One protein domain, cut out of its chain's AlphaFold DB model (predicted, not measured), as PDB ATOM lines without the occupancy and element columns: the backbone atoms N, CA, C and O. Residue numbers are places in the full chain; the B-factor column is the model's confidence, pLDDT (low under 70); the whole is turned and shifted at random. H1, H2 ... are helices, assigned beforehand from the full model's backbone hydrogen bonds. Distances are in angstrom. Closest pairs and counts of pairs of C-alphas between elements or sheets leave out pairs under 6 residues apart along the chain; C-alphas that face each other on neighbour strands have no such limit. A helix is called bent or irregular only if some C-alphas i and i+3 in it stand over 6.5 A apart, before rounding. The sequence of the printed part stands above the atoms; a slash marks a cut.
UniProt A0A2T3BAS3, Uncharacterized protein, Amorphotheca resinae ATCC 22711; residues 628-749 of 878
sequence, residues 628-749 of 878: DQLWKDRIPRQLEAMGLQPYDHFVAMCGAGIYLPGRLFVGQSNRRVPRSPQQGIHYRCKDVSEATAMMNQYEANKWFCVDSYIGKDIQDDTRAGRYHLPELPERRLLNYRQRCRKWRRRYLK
ATOM      1  N   ASP A 628     -11.545 -39.931 -37.552       64.88
ATOM      2  CA  ASP A 628     -12.843 -39.808 -36.880       64.88
ATOM      3  C   ASP A 628     -12.772 -40.142 -35.382       64.88
ATOM      4  O   ASP A 628     -13.490 -39.566 -34.567       64.88
ATOM      5  N   GLN A 629     -11.865 -41.042 -34.997       71.06
ATOM      6  CA  GLN A 629     -11.735 -41.483 -33.611       71.06
ATOM      7  C   GLN A 629     -11.274 -40.381 -32.659       71.06
ATOM      8  O   GLN A 629     -11.709 -40.378 -31.508       71.06
ATOM      9  N   LEU A 630     -10.449 -39.434 -33.119       76.12
ATOM     10  CA  LEU A 630      -9.966 -38.344 -32.270       76.12
ATOM     11  C   LEU A 630     -11.146 -37.540 -31.703       76.12
ATOM     12  O   LEU A 630     -11.250 -37.338 -30.494       76.12
ATOM     13  N   TRP A 631     -12.065 -37.152 -32.590       78.50
ATOM     14  CA  TRP A 631     -13.212 -36.294 -32.280       78.50
ATOM     15  C   TRP A 631     -14.402 -37.064 -31.717       78.50
ATOM     16  O   TRP A 631     -15.132 -36.541 -30.878       78.50
ATOM     17  N   LYS A 632     -14.624 -38.302 -32.174       78.12
ATOM     18  CA  LYS A 632     -15.773 -39.105 -31.735       78.12
ATOM     19  C   LYS A 632     -15.536 -39.882 -30.453       78.12
ATOM     20  O   LYS A 632     -16.512 -40.233 -29.795       78.12
ATOM     21  N   ASP A 633     -14.279 -40.177 -30.129       78.31
ATOM     22  CA  ASP A 633     -13.924 -41.033 -29.000       78.31
ATOM     23  C   ASP A 633     -12.837 -40.442 -28.107       78.31
ATOM     24  O   ASP A 633     -13.118 -40.183 -26.941       78.31
ATOM     25  N   ARG A 634     -11.625 -40.198 -28.620       80.12
ATOM     26  CA  ARG A 634     -10.446 -39.907 -27.781       80.12
ATOM     27  C   ARG A 634     -10.613 -38.650 -26.943       80.12
ATOM     28  O   ARG A 634     -10.489 -38.712 -25.723       80.12
ATOM     29  N   ILE A 635     -10.938 -37.526 -27.581       83.50
ATOM     30  CA  ILE A 635     -11.150 -36.263 -26.874       83.50
ATOM     31  C   ILE A 635     -12.349 -36.370 -25.915       83.50
ATOM     32  O   ILE A 635     -12.155 -36.110 -24.727       83.50
ATOM     33  N   PRO A 636     -13.555 -36.804 -26.344       85.00
ATOM     34  CA  PRO A 636     -14.691 -36.957 -25.435       85.00
ATOM     35  C   PRO A 636     -14.409 -37.855 -24.231       85.00
ATOM     36  O   PRO A 636     -14.762 -37.520 -23.101       85.00
ATOM     37  N   ARG A 637     -13.744 -38.989 -24.463       82.44
ATOM     38  CA  ARG A 637     -13.368 -39.945 -23.423       82.44
ATOM     39  C   ARG A 637     -12.389 -39.329 -22.434       82.44
ATOM     40  O   ARG A 637     -12.560 -39.520 -21.232       82.44
ATOM     41  N   GLN A 638     -11.395 -38.587 -22.916       82.06
ATOM     42  CA  GLN A 638     -10.459 -37.913 -22.028       82.06
ATOM     43  C   GLN A 638     -11.154 -36.830 -21.197       82.06
ATOM     44  O   GLN A 638     -10.924 -36.753 -19.993       82.06
ATOM     45  N   LEU A 639     -12.025 -36.022 -21.805       84.62
ATOM     46  CA  LEU A 639     -12.778 -34.986 -21.090       84.62
ATOM     47  C   LEU A 639     -13.655 -35.574 -19.974       84.62
ATOM     48  O   LEU A 639     -13.777 -34.978 -18.902       84.62
ATOM     49  N   GLU A 640     -14.230 -36.761 -20.191       83.50
ATOM     50  CA  GLU A 640     -14.931 -37.519 -19.149       83.50
ATOM     51  C   GLU A 640     -13.963 -38.008 -18.058       83.50
ATOM     52  O   GLU A 640     -14.219 -37.803 -16.873       83.50
ATOM     53  N   ALA A 641     -12.820 -38.588 -18.440       81.44
ATOM     54  CA  ALA A 641     -11.815 -39.102 -17.503       81.44
ATOM     55  C   ALA A 641     -11.178 -38.009 -16.625       81.44
ATOM     56  O   ALA A 641     -10.823 -38.267 -15.474       81.44
ATOM     57  N   MET A 642     -11.072 -36.780 -17.136       81.56
ATOM     58  CA  MET A 642     -10.610 -35.611 -16.379       81.56
ATOM     59  C   MET A 642     -11.583 -35.210 -15.258       81.56
ATOM     60  O   MET A 642     -11.187 -34.509 -14.327       81.56
ATOM     61  N   GLY A 643     -12.844 -35.657 -15.310       85.19
ATOM     62  CA  GLY A 643     -13.847 -35.342 -14.292       85.19
ATOM     63  C   GLY A 643     -14.228 -33.861 -14.254       85.19
ATOM     64  O   GLY A 643     -14.536 -33.335 -13.182       85.19
ATOM     65  N   LEU A 644     -14.186 -33.189 -15.409       88.62
ATOM     66  CA  LEU A 644     -14.486 -31.762 -15.550       88.62
ATOM     67  C   LEU A 644     -15.908 -31.426 -15.079       88.62
ATOM     68  O   LEU A 644     -16.842 -32.225 -15.232       88.62
ATOM     69  N   GLN A 645     -16.083 -30.218 -14.533       92.62
ATOM     70  CA  GLN A 645     -17.409 -29.737 -14.148       92.62
ATOM     71  C   GLN A 645     -18.289 -29.524 -15.398       92.62
ATOM     72  O   GLN A 645     -17.763 -29.429 -16.509       92.62
ATOM     73  N   PRO A 646     -19.632 -29.489 -15.261       94.06
ATOM     74  CA  PRO A 646     -20.537 -29.440 -16.411       94.06
ATOM     75  C   PRO A 646     -20.228 -28.320 -17.415       94.06
ATOM     76  O   PRO A 646     -20.224 -28.580 -18.617       94.06
ATOM     77  N   TYR A 647     -19.942 -27.110 -16.927       94.94
ATOM     78  CA  TYR A 647     -19.578 -25.966 -17.761       94.94
ATOM     79  C   TYR A 647     -18.214 -26.166 -18.433       94.94
ATOM     80  O   TYR A 647     -18.134 -26.063 -19.655       94.94
ATOM     81  N   ASP A 648     -17.172 -26.514 -17.670       92.81
ATOM     82  CA  ASP A 648     -15.803 -26.686 -18.189       92.81
ATOM     83  C   ASP A 648     -15.772 -27.755 -19.290       92.81
ATOM     84  O   ASP A 648     -15.136 -27.596 -20.328       92.81
ATOM     85  N   HIS A 649     -16.524 -28.840 -19.087       92.31
ATOM     86  CA  HIS A 649     -16.692 -29.893 -20.078       92.31
ATOM     87  C   HIS A 649     -17.364 -29.374 -21.359       92.31
ATOM     88  O   HIS A 649     -16.950 -29.731 -22.461       92.31
ATOM     89  N   PHE A 650     -18.392 -28.529 -21.230       93.19
ATOM     90  CA  PHE A 650     -19.076 -27.928 -22.374       93.19
ATOM     91  C   PHE A 650     -18.156 -27.017 -23.183       93.19
ATOM     92  O   PHE A 650     -18.055 -27.178 -24.400       93.19
ATOM     93  N   VAL A 651     -17.448 -26.098 -22.527       93.12
ATOM     94  CA  VAL A 651     -16.544 -25.174 -23.226       93.12
ATOM     95  C   VAL A 651     -15.305 -25.877 -23.778       93.12
ATOM     96  O   VAL A 651     -14.851 -25.518 -24.860       93.12
ATOM     97  N   ALA A 652     -14.822 -26.942 -23.131       91.38
ATOM     98  CA  ALA A 652     -13.777 -27.800 -23.685       91.38
ATOM     99  C   ALA A 652     -14.225 -28.505 -24.975       91.38
ATOM    100  O   ALA A 652     -13.502 -28.485 -25.969       91.38
ATOM    101  N   MET A 653     -15.443 -29.062 -25.005       90.19
ATOM    102  CA  MET A 653     -16.032 -29.620 -26.230       90.19
ATOM    103  C   MET A 653     -16.170 -28.549 -27.322       90.19
ATOM    104  O   MET A 653     -15.810 -28.794 -28.472       90.19
ATOM    105  N   CYS A 654     -16.618 -27.340 -26.963       90.38
ATOM    106  CA  CYS A 654     -16.691 -26.203 -27.880       90.38
ATOM    107  C   CYS A 654     -15.322 -25.827 -28.464       90.38
ATOM    108  O   CYS A 654     -15.204 -25.690 -29.681       90.38
ATOM    109  N   GLY A 655     -14.298 -25.687 -27.618       88.69
ATOM    110  CA  GLY A 655     -12.933 -25.352 -28.027       88.69
ATOM    111  C   GLY A 655     -12.290 -26.443 -28.883       88.69
ATOM    112  O   GLY A 655     -11.553 -26.138 -29.817       88.69
ATOM    113  N   ALA A 656     -12.633 -27.706 -28.623       87.44
ATOM    114  CA  ALA A 656     -12.250 -28.837 -29.458       87.44
ATOM    115  C   ALA A 656     -13.043 -28.922 -30.776       87.44
ATOM    116  O   ALA A 656     -12.714 -29.725 -31.641       87.44
ATOM    117  N   GLY A 657     -14.097 -28.125 -30.967       86.94
ATOM    118  CA  GLY A 657     -14.968 -28.257 -32.134       86.94
ATOM    119  C   GLY A 657     -15.697 -29.602 -32.165       86.94
ATOM    120  O   GLY A 657     -15.847 -30.197 -33.235       86.94
ATOM    121  N   ILE A 658     -16.130 -30.082 -30.997       84.94
ATOM    122  CA  ILE A 658     -16.921 -31.299 -30.827       84.94
ATOM    123  C   ILE A 658     -18.325 -30.938 -30.362       84.94
ATOM    124  O   ILE A 658     -18.542 -30.213 -29.390       84.94
ATOM    125  N   TYR A 659     -19.297 -31.528 -31.041       81.38
ATOM    126  CA  TYR A 659     -20.706 -31.403 -30.754       81.38
ATOM    127  C   TYR A 659     -21.251 -32.742 -30.276       81.38
ATOM    128  O   TYR A 659     -21.182 -33.758 -30.974       81.38
ATOM    129  N   LEU A 660     -21.850 -32.743 -29.091       76.81
ATOM    130  CA  LEU A 660     -22.655 -33.871 -28.655       76.81
ATOM    131  C   LEU A 660     -24.033 -33.790 -29.341       76.81
ATOM    132  O   LEU A 660     -24.636 -32.721 -29.330       76.81
ATOM    133  N   PRO A 661     -24.547 -34.875 -29.948       69.25
ATOM    134  CA  PRO A 661     -25.817 -34.847 -30.667       69.25
ATOM    135  C   PRO A 661     -26.978 -34.259 -29.853       69.25
ATOM    136  O   PRO A 661     -27.190 -34.633 -28.698       69.25
ATOM    137  N   GLY A 662     -27.755 -33.384 -30.493       69.62
ATOM    138  CA  GLY A 662     -28.872 -32.638 -29.902       69.62
ATOM    139  C   GLY A 662     -29.997 -32.375 -30.911       69.62
ATOM    140  O   GLY A 662     -29.984 -32.929 -32.017       69.62
ATOM    141  N   ARG A 663     -30.983 -31.541 -30.559       65.38
ATOM    142  CA  ARG A 663     -32.199 -31.275 -31.358       65.38
ATOM    143  C   ARG A 663     -31.903 -30.567 -32.682       65.38
ATOM    144  O   ARG A 663     -32.629 -30.783 -33.651       65.38
ATOM    145  N   LEU A 664     -30.861 -29.735 -32.731       59.88
ATOM    146  CA  LEU A 664     -30.537 -28.855 -33.859       59.88
ATOM    147  C   LEU A 664     -29.114 -29.109 -34.373       59.88
ATOM    148  O   LEU A 664     -28.221 -28.279 -34.230       59.88
ATOM    149  N   PHE A 665     -28.881 -30.268 -34.996       57.19
ATOM    150  CA  PHE A 665     -27.633 -30.477 -35.734       57.19
ATOM    151  C   PHE A 665     -27.685 -29.754 -37.088       57.19
ATOM    152  O   PHE A 665     -28.472 -30.108 -37.970       57.19
ATOM    153  N   VAL A 666     -26.826 -28.749 -37.267       51.81
ATOM    154  CA  VAL A 666     -26.655 -28.038 -38.539       51.81
ATOM    155  C   VAL A 666     -25.770 -28.896 -39.445       51.81
ATOM    156  O   VAL A 666     -24.550 -28.820 -39.370       51.81
ATOM    157  N   GLY A 667     -26.367 -29.760 -40.277       50.47
ATOM    158  CA  GLY A 667     -25.570 -30.535 -41.239       50.47
ATOM    159  C   GLY A 667     -26.185 -31.770 -41.901       50.47
ATOM    160  O   GLY A 667     -25.525 -32.343 -42.763       50.47
ATOM    161  N   GLN A 668     -27.408 -32.214 -41.574       44.91
ATOM    162  CA  GLN A 668     -28.017 -33.357 -42.281       44.91
ATOM    163  C   GLN A 668     -29.502 -33.176 -42.607       44.91
ATOM    164  O   GLN A 668     -30.321 -32.851 -41.754       44.91
ATOM    165  N   SER A 669     -29.842 -33.475 -43.864       41.88
ATOM    166  CA  SER A 669     -31.199 -33.540 -44.423       41.88
ATOM    167  C   SER A 669     -31.962 -34.826 -44.062       41.88
ATOM    168  O   SER A 669     -33.155 -34.932 -44.346       41.88
ATOM    169  N   ASN A 670     -31.311 -35.799 -43.412       44.56
ATOM    170  CA  ASN A 670     -31.908 -37.084 -43.055       44.56
ATOM    171  C   ASN A 670     -32.172 -37.147 -41.546       44.56
ATOM    172  O   ASN A 670     -31.254 -37.056 -40.744       44.56
ATOM    173  N   ARG A 671     -33.441 -37.350 -41.170       49.25
ATOM    174  CA  ARG A 671     -34.034 -37.324 -39.813       49.25
ATOM    175  C   ARG A 671     -33.447 -38.298 -38.757       49.25
ATOM    176  O   ARG A 671     -34.127 -38.598 -37.778       49.25
ATOM    177  N   ARG A 672     -32.237 -38.844 -38.921       55.81
ATOM    178  CA  ARG A 672     -31.579 -39.711 -37.926       55.81
ATOM    179  C   ARG A 672     -30.560 -38.898 -37.131       55.81
ATOM    180  O   ARG A 672     -29.494 -38.583 -37.641       55.81
ATOM    181  N   VAL A 673     -30.889 -38.590 -35.877       58.44
ATOM    182  CA  VAL A 673     -29.957 -37.951 -34.938       58.44
ATOM    183  C   VAL A 673     -28.804 -38.929 -34.658       58.44
ATOM    184  O   VAL A 673     -29.076 -40.069 -34.262       58.44
ATOM    185  N   PRO A 674     -27.535 -38.545 -34.881       63.12
ATOM    186  CA  PRO A 674     -26.388 -39.377 -34.527       63.12
ATOM    187  C   PRO A 674     -26.399 -39.707 -33.026       63.12
ATOM    188  O   PRO A 674     -26.844 -38.897 -32.223       63.12
ATOM    189  N   ARG A 675     -25.917 -40.889 -32.622       67.19
ATOM    190  CA  ARG A 675     -25.826 -41.281 -31.195       67.19
ATOM    191  C   ARG A 675     -24.436 -41.077 -30.580       67.19
ATOM    192  O   ARG A 675     -24.284 -41.225 -29.369       67.19
ATOM    193  N   SER A 676     -23.442 -40.753 -31.401       73.19
ATOM    194  CA  SER A 676     -22.058 -40.506 -30.994       73.19
ATOM    195  C   SER A 676     -21.689 -39.032 -31.162       73.19
ATOM    196  O   SER A 676     -22.281 -38.380 -32.034       73.19
ATOM    197  N   PRO A 677     -20.717 -38.513 -30.383       80.19
ATOM    198  CA  PRO A 677     -20.145 -37.188 -30.608       80.19
ATOM    199  C   PRO A 677     -19.816 -36.985 -32.088       80.19
ATOM    200  O   PRO A 677     -19.415 -37.922 -32.780       80.19
ATOM    201  N   GLN A 678     -20.055 -35.785 -32.594       75.19
ATOM    202  CA  GLN A 678     -19.739 -35.401 -33.961       75.19
ATOM    203  C   GLN A 678     -18.785 -34.224 -33.935       75.19
ATOM    204  O   GLN A 678     -18.762 -33.439 -32.991       75.19
ATOM    205  N   GLN A 679     -18.035 -34.071 -35.011       74.81
ATOM    206  CA  GLN A 679     -17.292 -32.849 -35.216       74.81
ATOM    207  C   GLN A 679     -18.249 -31.707 -35.571       74.81
ATOM    208  O   GLN A 679     -19.190 -31.883 -36.349       74.81
ATOM    209  N   GLY A 680     -18.020 -30.547 -34.972       76.94
ATOM    210  CA  GLY A 680     -18.870 -29.370 -35.073       76.94
ATOM    211  C   GLY A 680     -18.883 -28.588 -33.767       76.94
ATOM    212  O   GLY A 680     -18.633 -29.125 -32.696       76.94
ATOM    213  N   ILE A 681     -19.189 -27.301 -33.848       81.56
ATOM    214  CA  ILE A 681     -19.321 -26.443 -32.670       81.56
ATOM    215  C   ILE A 681     -20.804 -26.401 -32.296       81.56
ATOM    216  O   ILE A 681     -21.661 -26.232 -33.165       81.56
ATOM    217  N   HIS A 682     -21.131 -26.545 -31.010       86.12
ATOM    218  CA  HIS A 682     -22.508 -26.366 -30.552       86.12
ATOM    219  C   HIS A 682     -22.989 -24.949 -30.872       86.12
ATOM    220  O   HIS A 682     -22.294 -23.967 -30.614       86.12
ATOM    221  N   TYR A 683     -24.224 -24.809 -31.351       87.06
ATOM    222  CA  TYR A 683     -24.790 -23.507 -31.739       87.06
ATOM    223  C   TYR A 683     -24.883 -22.482 -30.586       87.06
ATOM    224  O   TYR A 683     -25.094 -21.302 -30.836       87.06
ATOM    225  N   ARG A 684     -24.694 -22.930 -29.336       90.75
ATOM    226  CA  ARG A 684     -24.702 -22.127 -28.104       90.75
ATOM    227  C   ARG A 684     -23.303 -21.848 -27.559       90.75
ATOM    228  O   ARG A 684     -23.198 -21.141 -26.566       90.75
ATOM    229  N   CYS A 685     -22.237 -22.379 -28.168       90.62
ATOM    230  CA  CYS A 685     -20.873 -22.178 -27.671       90.62
ATOM    231  C   CYS A 685     -20.559 -20.690 -27.512       90.62
ATOM    232  O   CYS A 685     -20.111 -20.267 -26.455       90.62
ATOM    233  N   LYS A 686     -20.888 -19.886 -28.529       91.69
ATOM    234  CA  LYS A 686     -20.681 -18.439 -28.490       91.69
ATOM    235  C   LYS A 686     -21.490 -17.764 -27.380       91.69
ATOM    236  O   LYS A 686     -20.923 -16.982 -26.626       91.69
ATOM    237  N   ASP A 687     -22.774 -18.099 -27.258       93.69
ATOM    238  CA  ASP A 687     -23.653 -17.518 -26.239       93.69
ATOM    239  C   ASP A 687     -23.132 -17.809 -24.820       93.69
ATOM    240  O   ASP A 687     -23.102 -16.928 -23.964       93.69
ATOM    241  N   VAL A 688     -22.690 -19.049 -24.576       94.06
ATOM    242  CA  VAL A 688     -22.132 -19.475 -23.287       94.06
ATOM    243  C   VAL A 688     -20.802 -18.779 -23.015       94.06
ATOM    244  O   VAL A 688     -20.631 -18.224 -21.931       94.06
ATOM    245  N   SER A 689     -19.877 -18.755 -23.979       92.19
ATOM    246  CA  SER A 689     -18.582 -18.085 -23.821       92.19
ATOM    247  C   SER A 689     -18.735 -16.585 -23.555       92.19
ATOM    248  O   SER A 689     -18.065 -16.059 -22.674       92.19
ATOM    249  N   GLU A 690     -19.638 -15.892 -24.257       93.94
ATOM    250  CA  GLU A 690     -19.892 -14.459 -24.041       93.94
ATOM    251  C   GLU A 690     -20.525 -14.187 -22.670       93.94
ATOM    252  O   GLU A 690     -20.123 -13.246 -21.986       93.94
ATOM    253  N   ALA A 691     -21.475 -15.022 -22.235       95.25
ATOM    254  CA  ALA A 691     -22.143 -14.852 -20.946       95.25
ATOM    255  C   ALA A 691     -21.228 -15.138 -19.746       95.25
ATOM    256  O   ALA A 691     -21.408 -14.546 -18.685       95.25
ATOM    257  N   THR A 692     -20.256 -16.037 -19.910       95.50
ATOM    258  CA  THR A 692     -19.402 -16.523 -18.814       95.50
ATOM    259  C   THR A 692     -17.999 -15.927 -18.802       95.50
ATOM    260  O   THR A 692     -17.261 -16.196 -17.866       95.50
ATOM    261  N   ALA A 693     -17.649 -15.054 -19.752       92.75
ATOM    262  CA  ALA A 693     -16.289 -14.537 -19.956       92.75
ATOM    263  C   ALA A 693     -15.599 -13.924 -18.718       92.75
ATOM    264  O   ALA A 693     -14.375 -13.856 -18.672       92.75
ATOM    265  N   MET A 694     -16.372 -13.431 -17.746       94.25
ATOM    266  CA  MET A 694     -15.868 -12.805 -16.515       94.25
ATOM    267  C   MET A 694     -16.184 -13.617 -15.250       94.25
ATOM    268  O   MET A 694     -15.945 -13.137 -14.144       94.25
ATOM    269  N   MET A 695     -16.764 -14.809 -15.394       96.50
ATOM    270  CA  MET A 695     -17.171 -15.651 -14.273       96.50
ATOM    271  C   MET A 695     -16.021 -16.559 -13.849       96.50
ATOM    272  O   MET A 695     -15.319 -17.143 -14.679       96.50
ATOM    273  N   ASN A 696     -15.853 -16.736 -12.541       95.12
ATOM    274  CA  ASN A 696     -14.992 -17.813 -12.060       95.12
ATOM    275  C   ASN A 696     -15.639 -19.186 -12.333       95.12
ATOM    276  O   ASN A 696     -16.826 -19.286 -12.651       95.12
ATOM    277  N   GLN A 697     -14.866 -20.262 -12.181       93.62
ATOM    278  CA  GLN A 697     -15.324 -21.624 -12.474       93.62
ATOM    279  C   GLN A 697     -16.629 -21.992 -11.744       93.62
ATOM    280  O   GLN A 697     -17.523 -22.592 -12.341       93.62
ATOM    281  N   TYR A 698     -16.782 -21.618 -10.470       95.75
ATOM    282  CA  TYR A 698     -17.991 -21.926  -9.700       95.75
ATOM    283  C   TYR A 698     -19.206 -21.137 -10.203       95.75
ATOM    284  O   TYR A 698     -20.267 -21.720 -10.420       95.75
ATOM    285  N   GLU A 699     -19.050 -19.830 -10.418       96.75
ATOM    286  CA  GLU A 699     -20.097 -18.955 -10.954       96.75
ATOM    287  C   GLU A 699     -20.556 -19.408 -12.338       96.75
ATOM    288  O   GLU A 699     -21.758 -19.498 -12.576       96.75
ATOM    289  N   ALA A 700     -19.619 -19.773 -13.217       96.50
ATOM    290  CA  ALA A 700     -19.921 -20.268 -14.553       96.50
ATOM    291  C   ALA A 700     -20.705 -21.589 -14.502       96.50
ATOM    292  O   ALA A 700     -21.708 -21.744 -15.199       96.50
ATOM    293  N   ASN A 701     -20.318 -22.522 -13.624       96.69
ATOM    294  CA  ASN A 701     -21.053 -23.775 -13.430       96.69
ATOM    295  C   ASN A 701     -22.437 -23.555 -12.800       96.69
ATOM    296  O   ASN A 701     -23.405 -24.193 -13.219       96.69
ATOM    297  N   LYS A 702     -22.569 -22.631 -11.841       96.88
ATOM    298  CA  LYS A 702     -23.864 -22.258 -11.255       96.88
ATOM    299  C   LYS A 702     -24.781 -21.623 -12.302       96.88
ATOM    300  O   LYS A 702     -25.932 -22.040 -12.436       96.88
ATOM    301  N   TRP A 703     -24.253 -20.684 -13.084       96.94
ATOM    302  CA  TRP A 703     -24.962 -20.059 -14.194       96.94
ATOM    303  C   TRP A 703     -25.430 -21.111 -15.202       96.94
ATOM    304  O   TRP A 703     -26.611 -21.165 -15.539       96.94
ATOM    305  N   PHE A 704     -24.537 -22.015 -15.607       96.69
ATOM    306  CA  PHE A 704     -24.817 -23.066 -16.582       96.69
ATOM    307  C   PHE A 704     -25.847 -24.095 -16.084       96.69
ATOM    308  O   PHE A 704     -26.716 -24.526 -16.842       96.69
ATOM    309  N   CYS A 705     -25.784 -24.491 -14.810       96.44
ATOM    310  CA  CYS A 705     -26.641 -25.552 -14.276       96.44
ATOM    311  C   CYS A 705     -27.945 -25.074 -13.626       96.44
ATOM    312  O   CYS A 705     -28.854 -25.896 -13.466       96.44
ATOM    313  N   VAL A 706     -28.047 -23.805 -13.217       94.25
ATOM    314  CA  VAL A 706     -29.177 -23.293 -12.421       94.25
ATOM    315  C   VAL A 706     -29.742 -21.997 -12.977       94.25
ATOM    316  O   VAL A 706     -30.936 -21.938 -13.265       94.25
ATOM    317  N   ASP A 707     -28.906 -20.969 -13.115       92.38
ATOM    318  CA  ASP A 707     -29.415 -19.598 -13.241       92.38
ATOM    319  C   ASP A 707     -29.760 -19.216 -14.695       92.38
ATOM    320  O   ASP A 707     -30.505 -18.265 -14.934       92.38
ATOM    321  N   SER A 708     -29.244 -19.952 -15.685       94.38
ATOM    322  CA  SER A 708     -29.377 -19.607 -17.099       94.38
ATOM    323  C   SER A 708     -30.446 -20.404 -17.841       94.38
ATOM    324  O   SER A 708     -30.387 -21.630 -17.931       94.38
ATOM    325  N   TYR A 709     -31.297 -19.687 -18.583       94.56
ATOM    326  CA  TYR A 709     -32.138 -20.284 -19.625       94.56
ATOM    327  C   TYR A 709     -31.307 -21.000 -20.706       94.56
ATOM    328  O   TYR A 709     -31.659 -22.097 -21.112       94.56
ATOM    329  N   ILE A 710     -30.171 -20.423 -21.128       92.56
ATOM    330  CA  ILE A 710     -29.263 -21.030 -22.126       92.56
ATOM    331  C   ILE A 710     -28.681 -22.359 -21.626       92.56
ATOM    332  O   ILE A 710     -28.745 -23.364 -22.326       92.56
ATOM    333  N   GLY A 711     -28.154 -22.392 -20.399       91.75
ATOM    334  CA  GLY A 711     -27.713 -23.629 -19.762       91.75
ATOM    335  C   GLY A 711     -28.821 -24.682 -19.640       91.75
ATOM    336  O   GLY A 711     -28.575 -25.857 -19.905       91.75
ATOM    337  N   LYS A 712     -30.058 -24.277 -19.319       91.56
ATOM    338  CA  LYS A 712     -31.220 -25.182 -19.311       91.56
ATOM    339  C   LYS A 712     -31.549 -25.728 -20.709       91.56
ATOM    340  O   LYS A 712     -31.733 -26.929 -20.851       91.56
ATOM    341  N   ASP A 713     -31.534 -24.878 -21.735       90.19
ATOM    342  CA  ASP A 713     -31.720 -25.268 -23.143       90.19
ATOM    343  C   ASP A 713     -30.695 -26.336 -23.567       90.19
ATOM    344  O   ASP A 713     -31.059 -27.340 -24.167       90.19
ATOM    345  N   ILE A 714     -29.427 -26.187 -23.161       90.25
ATOM    346  CA  ILE A 714     -28.364 -27.177 -23.416       90.25
ATOM    347  C   ILE A 714     -28.603 -28.489 -22.652       90.25
ATOM    348  O   ILE A 714     -28.389 -29.570 -23.201       90.25
ATOM    349  N   GLN A 715     -29.059 -28.425 -21.396       90.19
ATOM    350  CA  GLN A 715     -29.433 -29.621 -20.625       90.19
ATOM    351  C   GLN A 715     -30.602 -30.380 -21.280       90.19
ATOM    352  O   GLN A 715     -30.633 -31.612 -21.243       90.19
ATOM    353  N   ASP A 716     -31.526 -29.651 -21.907       86.62
ATOM    354  CA  ASP A 716     -32.718 -30.191 -22.562       86.62
ATOM    355  C   ASP A 716     -32.474 -30.599 -24.034       86.62
ATOM    356  O   ASP A 716     -33.317 -31.277 -24.642       86.62
ATOM    357  N   ASP A 717     -31.334 -30.223 -24.628       77.88
ATOM    358  CA  ASP A 717     -30.994 -30.505 -26.032       77.88
ATOM    359  C   ASP A 717     -30.773 -32.010 -26.292       77.88
ATOM    360  O   ASP A 717     -30.944 -32.513 -27.406       77.88
ATOM    361  N   THR A 718     -30.498 -32.781 -25.237       67.44
ATOM    362  CA  THR A 718     -30.335 -34.237 -25.288       67.44
ATOM    363  C   THR A 718     -31.641 -35.014 -25.217       67.44
ATOM    364  O   THR A 718     -32.235 -35.142 -24.153       67.44
ATOM    365  N   ARG A 719     -32.047 -35.637 -26.335       60.53
ATOM    366  CA  ARG A 719     -33.123 -36.656 -26.350       60.53
ATOM    367  C   ARG A 719     -32.651 -38.057 -25.959       60.53
ATOM    368  O   ARG A 719     -33.463 -38.886 -25.572       60.53
ATOM    369  N   ALA A 720     -31.364 -38.350 -26.123       59.78
ATOM    370  CA  ALA A 720     -30.797 -39.628 -25.715       59.78
ATOM    371  C   ALA A 720     -30.392 -39.536 -24.241       59.78
ATOM    372  O   ALA A 720     -29.628 -38.648 -23.867       59.78
ATOM    373  N   GLY A 721     -30.860 -40.472 -23.413       60.06
ATOM    374  CA  GLY A 721     -30.452 -40.539 -22.009       60.06
ATOM    375  C   GLY A 721     -28.933 -40.677 -21.832       60.06
ATOM    376  O   GLY A 721     -28.417 -40.299 -20.785       60.06
ATOM    377  N   ARG A 722     -28.211 -41.196 -22.843       65.00
ATOM    378  CA  ARG A 722     -26.753 -41.424 -22.836       65.00
ATOM    379  C   ARG A 722     -26.175 -41.383 -24.266       65.00
ATOM    380  O   ARG A 722     -26.866 -41.759 -25.215       65.00
ATOM    381  N   TYR A 723     -24.910 -40.977 -24.420       70.12
ATOM    382  CA  TYR A 723     -24.192 -41.005 -25.707       70.12
ATOM    383  C   TYR A 723     -23.297 -42.241 -25.848       70.12
ATOM    384  O   TYR A 723     -22.745 -42.727 -24.858       70.12
ATOM    385  N   HIS A 724     -23.125 -42.727 -27.082       70.12
ATOM    386  CA  HIS A 724     -22.330 -43.923 -27.370       70.12
ATOM    387  C   HIS A 724     -20.937 -43.583 -27.915       70.12
ATOM    388  O   HIS A 724     -20.808 -42.835 -28.888       70.12
ATOM    389  N   LEU A 725     -19.914 -44.189 -27.306       71.25
ATOM    390  CA  LEU A 725     -18.536 -44.199 -27.784       71.25
ATOM    391  C   LEU A 725     -18.263 -45.492 -28.587       71.25
ATOM    392  O   LEU A 725     -18.564 -46.571 -28.079       71.25
ATOM    393  N   PRO A 726     -17.716 -45.426 -29.820       59.94
ATOM    394  CA  PRO A 726     -17.669 -46.571 -30.741       59.94
ATOM    395  C   PRO A 726     -16.838 -47.786 -30.303       59.94
ATOM    396  O   PRO A 726     -17.096 -48.883 -30.788       59.94
ATOM    397  N   GLU A 727     -15.813 -47.612 -29.462       57.22
ATOM    398  CA  GLU A 727     -14.806 -48.663 -29.232       57.22
ATOM    399  C   GLU A 727     -14.991 -49.492 -27.958       57.22
ATOM    400  O   GLU A 727     -14.330 -50.517 -27.829       57.22
ATOM    401  N   LEU A 728     -15.878 -49.109 -27.031       52.84
ATOM    402  CA  LEU A 728     -16.171 -49.911 -25.834       52.84
ATOM    403  C   LEU A 728     -17.655 -49.784 -25.432       52.84
ATOM    404  O   LEU A 728     -18.120 -48.663 -25.217       52.84
ATOM    405  N   PRO A 729     -18.407 -50.895 -25.282       48.03
ATOM    406  CA  PRO A 729     -19.839 -50.862 -24.958       48.03
ATOM    407  C   PRO A 729     -20.190 -50.278 -23.576       48.03
ATOM    408  O   PRO A 729     -21.326 -49.848 -23.367       48.03
ATOM    409  N   GLU A 730     -19.242 -50.261 -22.632       51.38
ATOM    410  CA  GLU A 730     -19.537 -50.070 -21.202       51.38
ATOM    411  C   GLU A 730     -19.408 -48.625 -20.698       51.38
ATOM    412  O   GLU A 730     -20.096 -48.248 -19.751       51.38
ATOM    413  N   ARG A 731     -18.602 -47.764 -21.338       55.66
ATOM    414  CA  ARG A 731     -18.414 -46.372 -20.884       55.66
ATOM    415  C   ARG A 731     -19.229 -45.397 -21.728       55.66
ATOM    416  O   ARG A 731     -18.881 -45.064 -22.858       55.66
ATOM    417  N   ARG A 732     -20.347 -44.955 -21.154       69.69
ATOM    418  CA  ARG A 732     -21.308 -44.018 -21.749       69.69
ATOM    419  C   ARG A 732     -20.994 -42.596 -21.270       69.69
ATOM    420  O   ARG A 732     -20.756 -42.413 -20.081       69.69
ATOM    421  N   LEU A 733     -21.014 -41.600 -22.161       76.62
ATOM    422  CA  LEU A 733     -20.824 -40.200 -21.744       76.62
ATOM    423  C   LEU A 733     -22.095 -39.672 -21.078       76.62
ATOM    424  O   LEU A 733     -23.201 -39.866 -21.605       76.62
ATOM    425  N   LEU A 734     -21.923 -38.964 -19.961       84.00
ATOM    426  CA  LEU A 734     -23.026 -38.309 -19.260       84.00
ATOM    427  C   LEU A 734     -23.534 -37.106 -20.058       84.00
ATOM    428  O   LEU A 734     -22.744 -36.272 -20.510       84.00
ATOM    429  N   ASN A 735     -24.856 -36.978 -20.178       86.50
ATOM    430  CA  ASN A 735     -25.460 -35.770 -20.740       86.50
ATOM    431  C   ASN A 735     -25.383 -34.588 -19.753       86.50
ATOM    432  O   ASN A 735     -25.116 -34.754 -18.556       86.50
ATOM    433  N   TYR A 736     -25.622 -33.366 -20.239       90.19
ATOM    434  CA  TYR A 736     -25.503 -32.172 -19.396       90.19
ATOM    435  C   TYR A 736     -26.550 -32.116 -18.277       90.19
ATOM    436  O   TYR A 736     -26.231 -31.628 -17.193       90.19
ATOM    437  N   ARG A 737     -27.749 -32.690 -18.466       91.12
ATOM    438  CA  ARG A 737     -28.767 -32.813 -17.405       91.12
ATOM    439  C   ARG A 737     -28.258 -33.660 -16.232       91.12
ATOM    440  O   ARG A 737     -28.342 -33.231 -15.081       91.12
ATOM    441  N   GLN A 738     -27.662 -34.821 -16.508       90.69
ATOM    442  CA  GLN A 738     -27.049 -35.710 -15.512       90.69
ATOM    443  C   GLN A 738     -25.853 -35.047 -14.824       90.69
ATOM    444  O   GLN A 738     -25.758 -35.056 -13.595       90.69
ATOM    445  N   ARG A 739     -24.965 -34.412 -15.600       91.69
ATOM    446  CA  ARG A 739     -23.799 -33.689 -15.068       91.69
ATOM    447  C   ARG A 739     -24.221 -32.560 -14.133       91.69
ATOM    448  O   ARG A 739     -23.716 -32.478 -13.014       91.69
ATOM    449  N   CYS A 740     -25.196 -31.745 -14.530       94.44
ATOM    450  CA  CYS A 740     -25.736 -30.687 -13.683       94.44
ATOM    451  C   CYS A 740     -26.499 -31.234 -12.469       94.44
ATOM    452  O   CYS A 740     -26.401 -30.661 -11.386       94.44
ATOM    453  N   ARG A 741     -27.211 -32.366 -12.575       93.50
ATOM    454  CA  ARG A 741     -27.805 -33.064 -11.414       93.50
ATOM    455  C   ARG A 741     -26.724 -33.454 -10.397       93.50
ATOM    456  O   ARG A 741     -26.848 -33.101  -9.225       93.50
ATOM    457  N   LYS A 742     -25.640 -34.096 -10.848       92.94
ATOM    458  CA  LYS A 742     -24.495 -34.488 -10.004       92.94
ATOM    459  C   LYS A 742     -23.799 -33.276  -9.380       92.94
ATOM    460  O   LYS A 742     -23.514 -33.280  -8.185       92.94
ATOM    461  N   TRP A 743     -23.578 -32.219 -10.160       94.94
ATOM    462  CA  TRP A 743     -22.964 -30.982  -9.679       94.94
ATOM    463  C   TRP A 743     -23.826 -30.289  -8.611       94.94
ATOM    464  O   TRP A 743     -23.320 -29.978  -7.534       94.94
ATOM    465  N   ARG A 744     -25.144 -30.150  -8.830       95.06
ATOM    466  CA  ARG A 744     -26.080 -29.582  -7.838       95.06
ATOM    467  C   ARG A 744     -26.106 -30.395  -6.543       95.06
ATOM    468  O   ARG A 744     -26.002 -29.815  -5.466       95.06
ATOM    469  N   ARG A 745     -26.163 -31.731  -6.640       93.06
ATOM    470  CA  ARG A 745     -26.086 -32.638  -5.477       93.06
ATOM    471  C   ARG A 745     -24.768 -32.494  -4.702       93.06
ATOM    472  O   ARG A 745     -24.746 -32.812  -3.521       93.06
ATOM    473  N   ARG A 746     -23.677 -32.055  -5.339       93.00
ATOM    474  CA  ARG A 746     -22.366 -31.888  -4.694       93.00
ATOM    475  C   ARG A 746     -22.166 -30.499  -4.089       93.00
ATOM    476  O   ARG A 746     -21.614 -30.405  -3.000       93.00
ATOM    477  N   TYR A 747     -22.598 -29.449  -4.784       92.19
ATOM    478  CA  TYR A 747     -22.231 -28.064  -4.461       92.19
ATOM    479  C   TYR A 747     -23.392 -27.174  -4.008       92.19
ATOM    480  O   TYR A 747     -23.145 -26.110  -3.450       92.19
ATOM    481  N   LEU A 748     -24.642 -27.585  -4.244       88.44
ATOM    482  CA  LEU A 748     -25.846 -26.838  -3.865       88.44
ATOM    483  C   LEU A 748     -26.736 -27.613  -2.893       88.44
ATOM    484  O   LEU A 748     -27.923 -27.296  -2.793       88.44
ATOM    485  N   LYS A 749     -26.207 -28.630  -2.190       76.44
ATOM    486  CA  LYS A 749     -26.981 -29.237  -1.099       76.44
ATOM    487  C   LYS A 749     -27.487 -28.105  -0.202       76.44
ATOM    488  O   LYS A 749     -26.686 -27.227   0.135       76.44
TER     489      LYS A 749
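AT A GLANCE: This is residues 628 to 749 of the 878 residues of an uncharacterized protein of Amorphotheca resinae ATCC 22711 (UniProt A0A2T3BAS3). A rounded cluster of six short helices is gathered round H2, with two long loops attached. H1 folds back on H2 as a hairpin, H3, H4 and H6 pack on H2 at larger angles, and H5 makes a corner with H4. The printed part has 122 residues with six named helices, H1 to H6 in chain order, and no named strand; the class is all helix. It is compact, with a radius of gyration of the C-alphas of 13.9 A, and spans 37 by 30 by 23 A.

HOW THE PARTS SIT: The longest helix, H1, residues 628 to 641, is irregular: C-alphas 632 and 635 are 7.3 A apart. With residues 636 to 640 alone it touches H2, residues 646 to 655, in a helical hairpin at a shallow tilt of 28 degrees; the closest C-alphas, of Leu 639 and His 649, are 6.5 A apart. H2 is the hub and touches four helices. It touches H3, residues 685 to 692, at a steep tilt of 50 degrees, closest at C-alphas 654 and 685, 5.8 A. It touches H4, residues 697 to 707, about perpendicular at 75 degrees, closest at C-alphas 647 and 701, 5.1 A. H4 is irregular, but only just: C-alphas 704 and 707 are 6.7 A apart. H2 also touches H6, residues 736 to 747, closest at C-alphas 646 and 739, 5.5 A. H5, residues 709 to 716, touches H4 only at the corner, closest at C-alphas 704 and 711, 4.3 A. H5 touches residues 736 to 740 of H6, closest at C-alphas 715 and 737, 4.6 A. H1 is apart from H3, H4, H5 and H6. Every O i to N i+4 pair is within hydrogen-bond range in H2, H3, H4, H5 and H6, and 8 of 10 are in H1.

IN THESE COORDINATES: H1 begins at C-alpha 628, (-12.843, -39.808, -36.880), and is 19.4 A long. H2, residues 646 to 655, measures 14.5 A and H3, residues 685 to 692, 10.6 A. H4, residues 697 to 707, measures 14.3 A and H5, residues 709 to 716, 10.3 A. H6, residues 736 to 747, measures 15.8 A and ends at C-alpha 747, (-22.231, -28.064, -4.461).

THE WHOLE: The two C-alphas farthest apart, of Ser 669 and Lys 749, are 43.7 A apart. The printed part has no cut. The links H2 to H3, 29 residues, and H5 to H6, 19 residues, are long; in the first, residues 658 to 659 pair antiparallel with residues 678 to 679. Mean pLDDT of the printed part is 81.1, and it is under 70 at residue 628 and residues 661 to 675, 718 to 722 and 726 to 732.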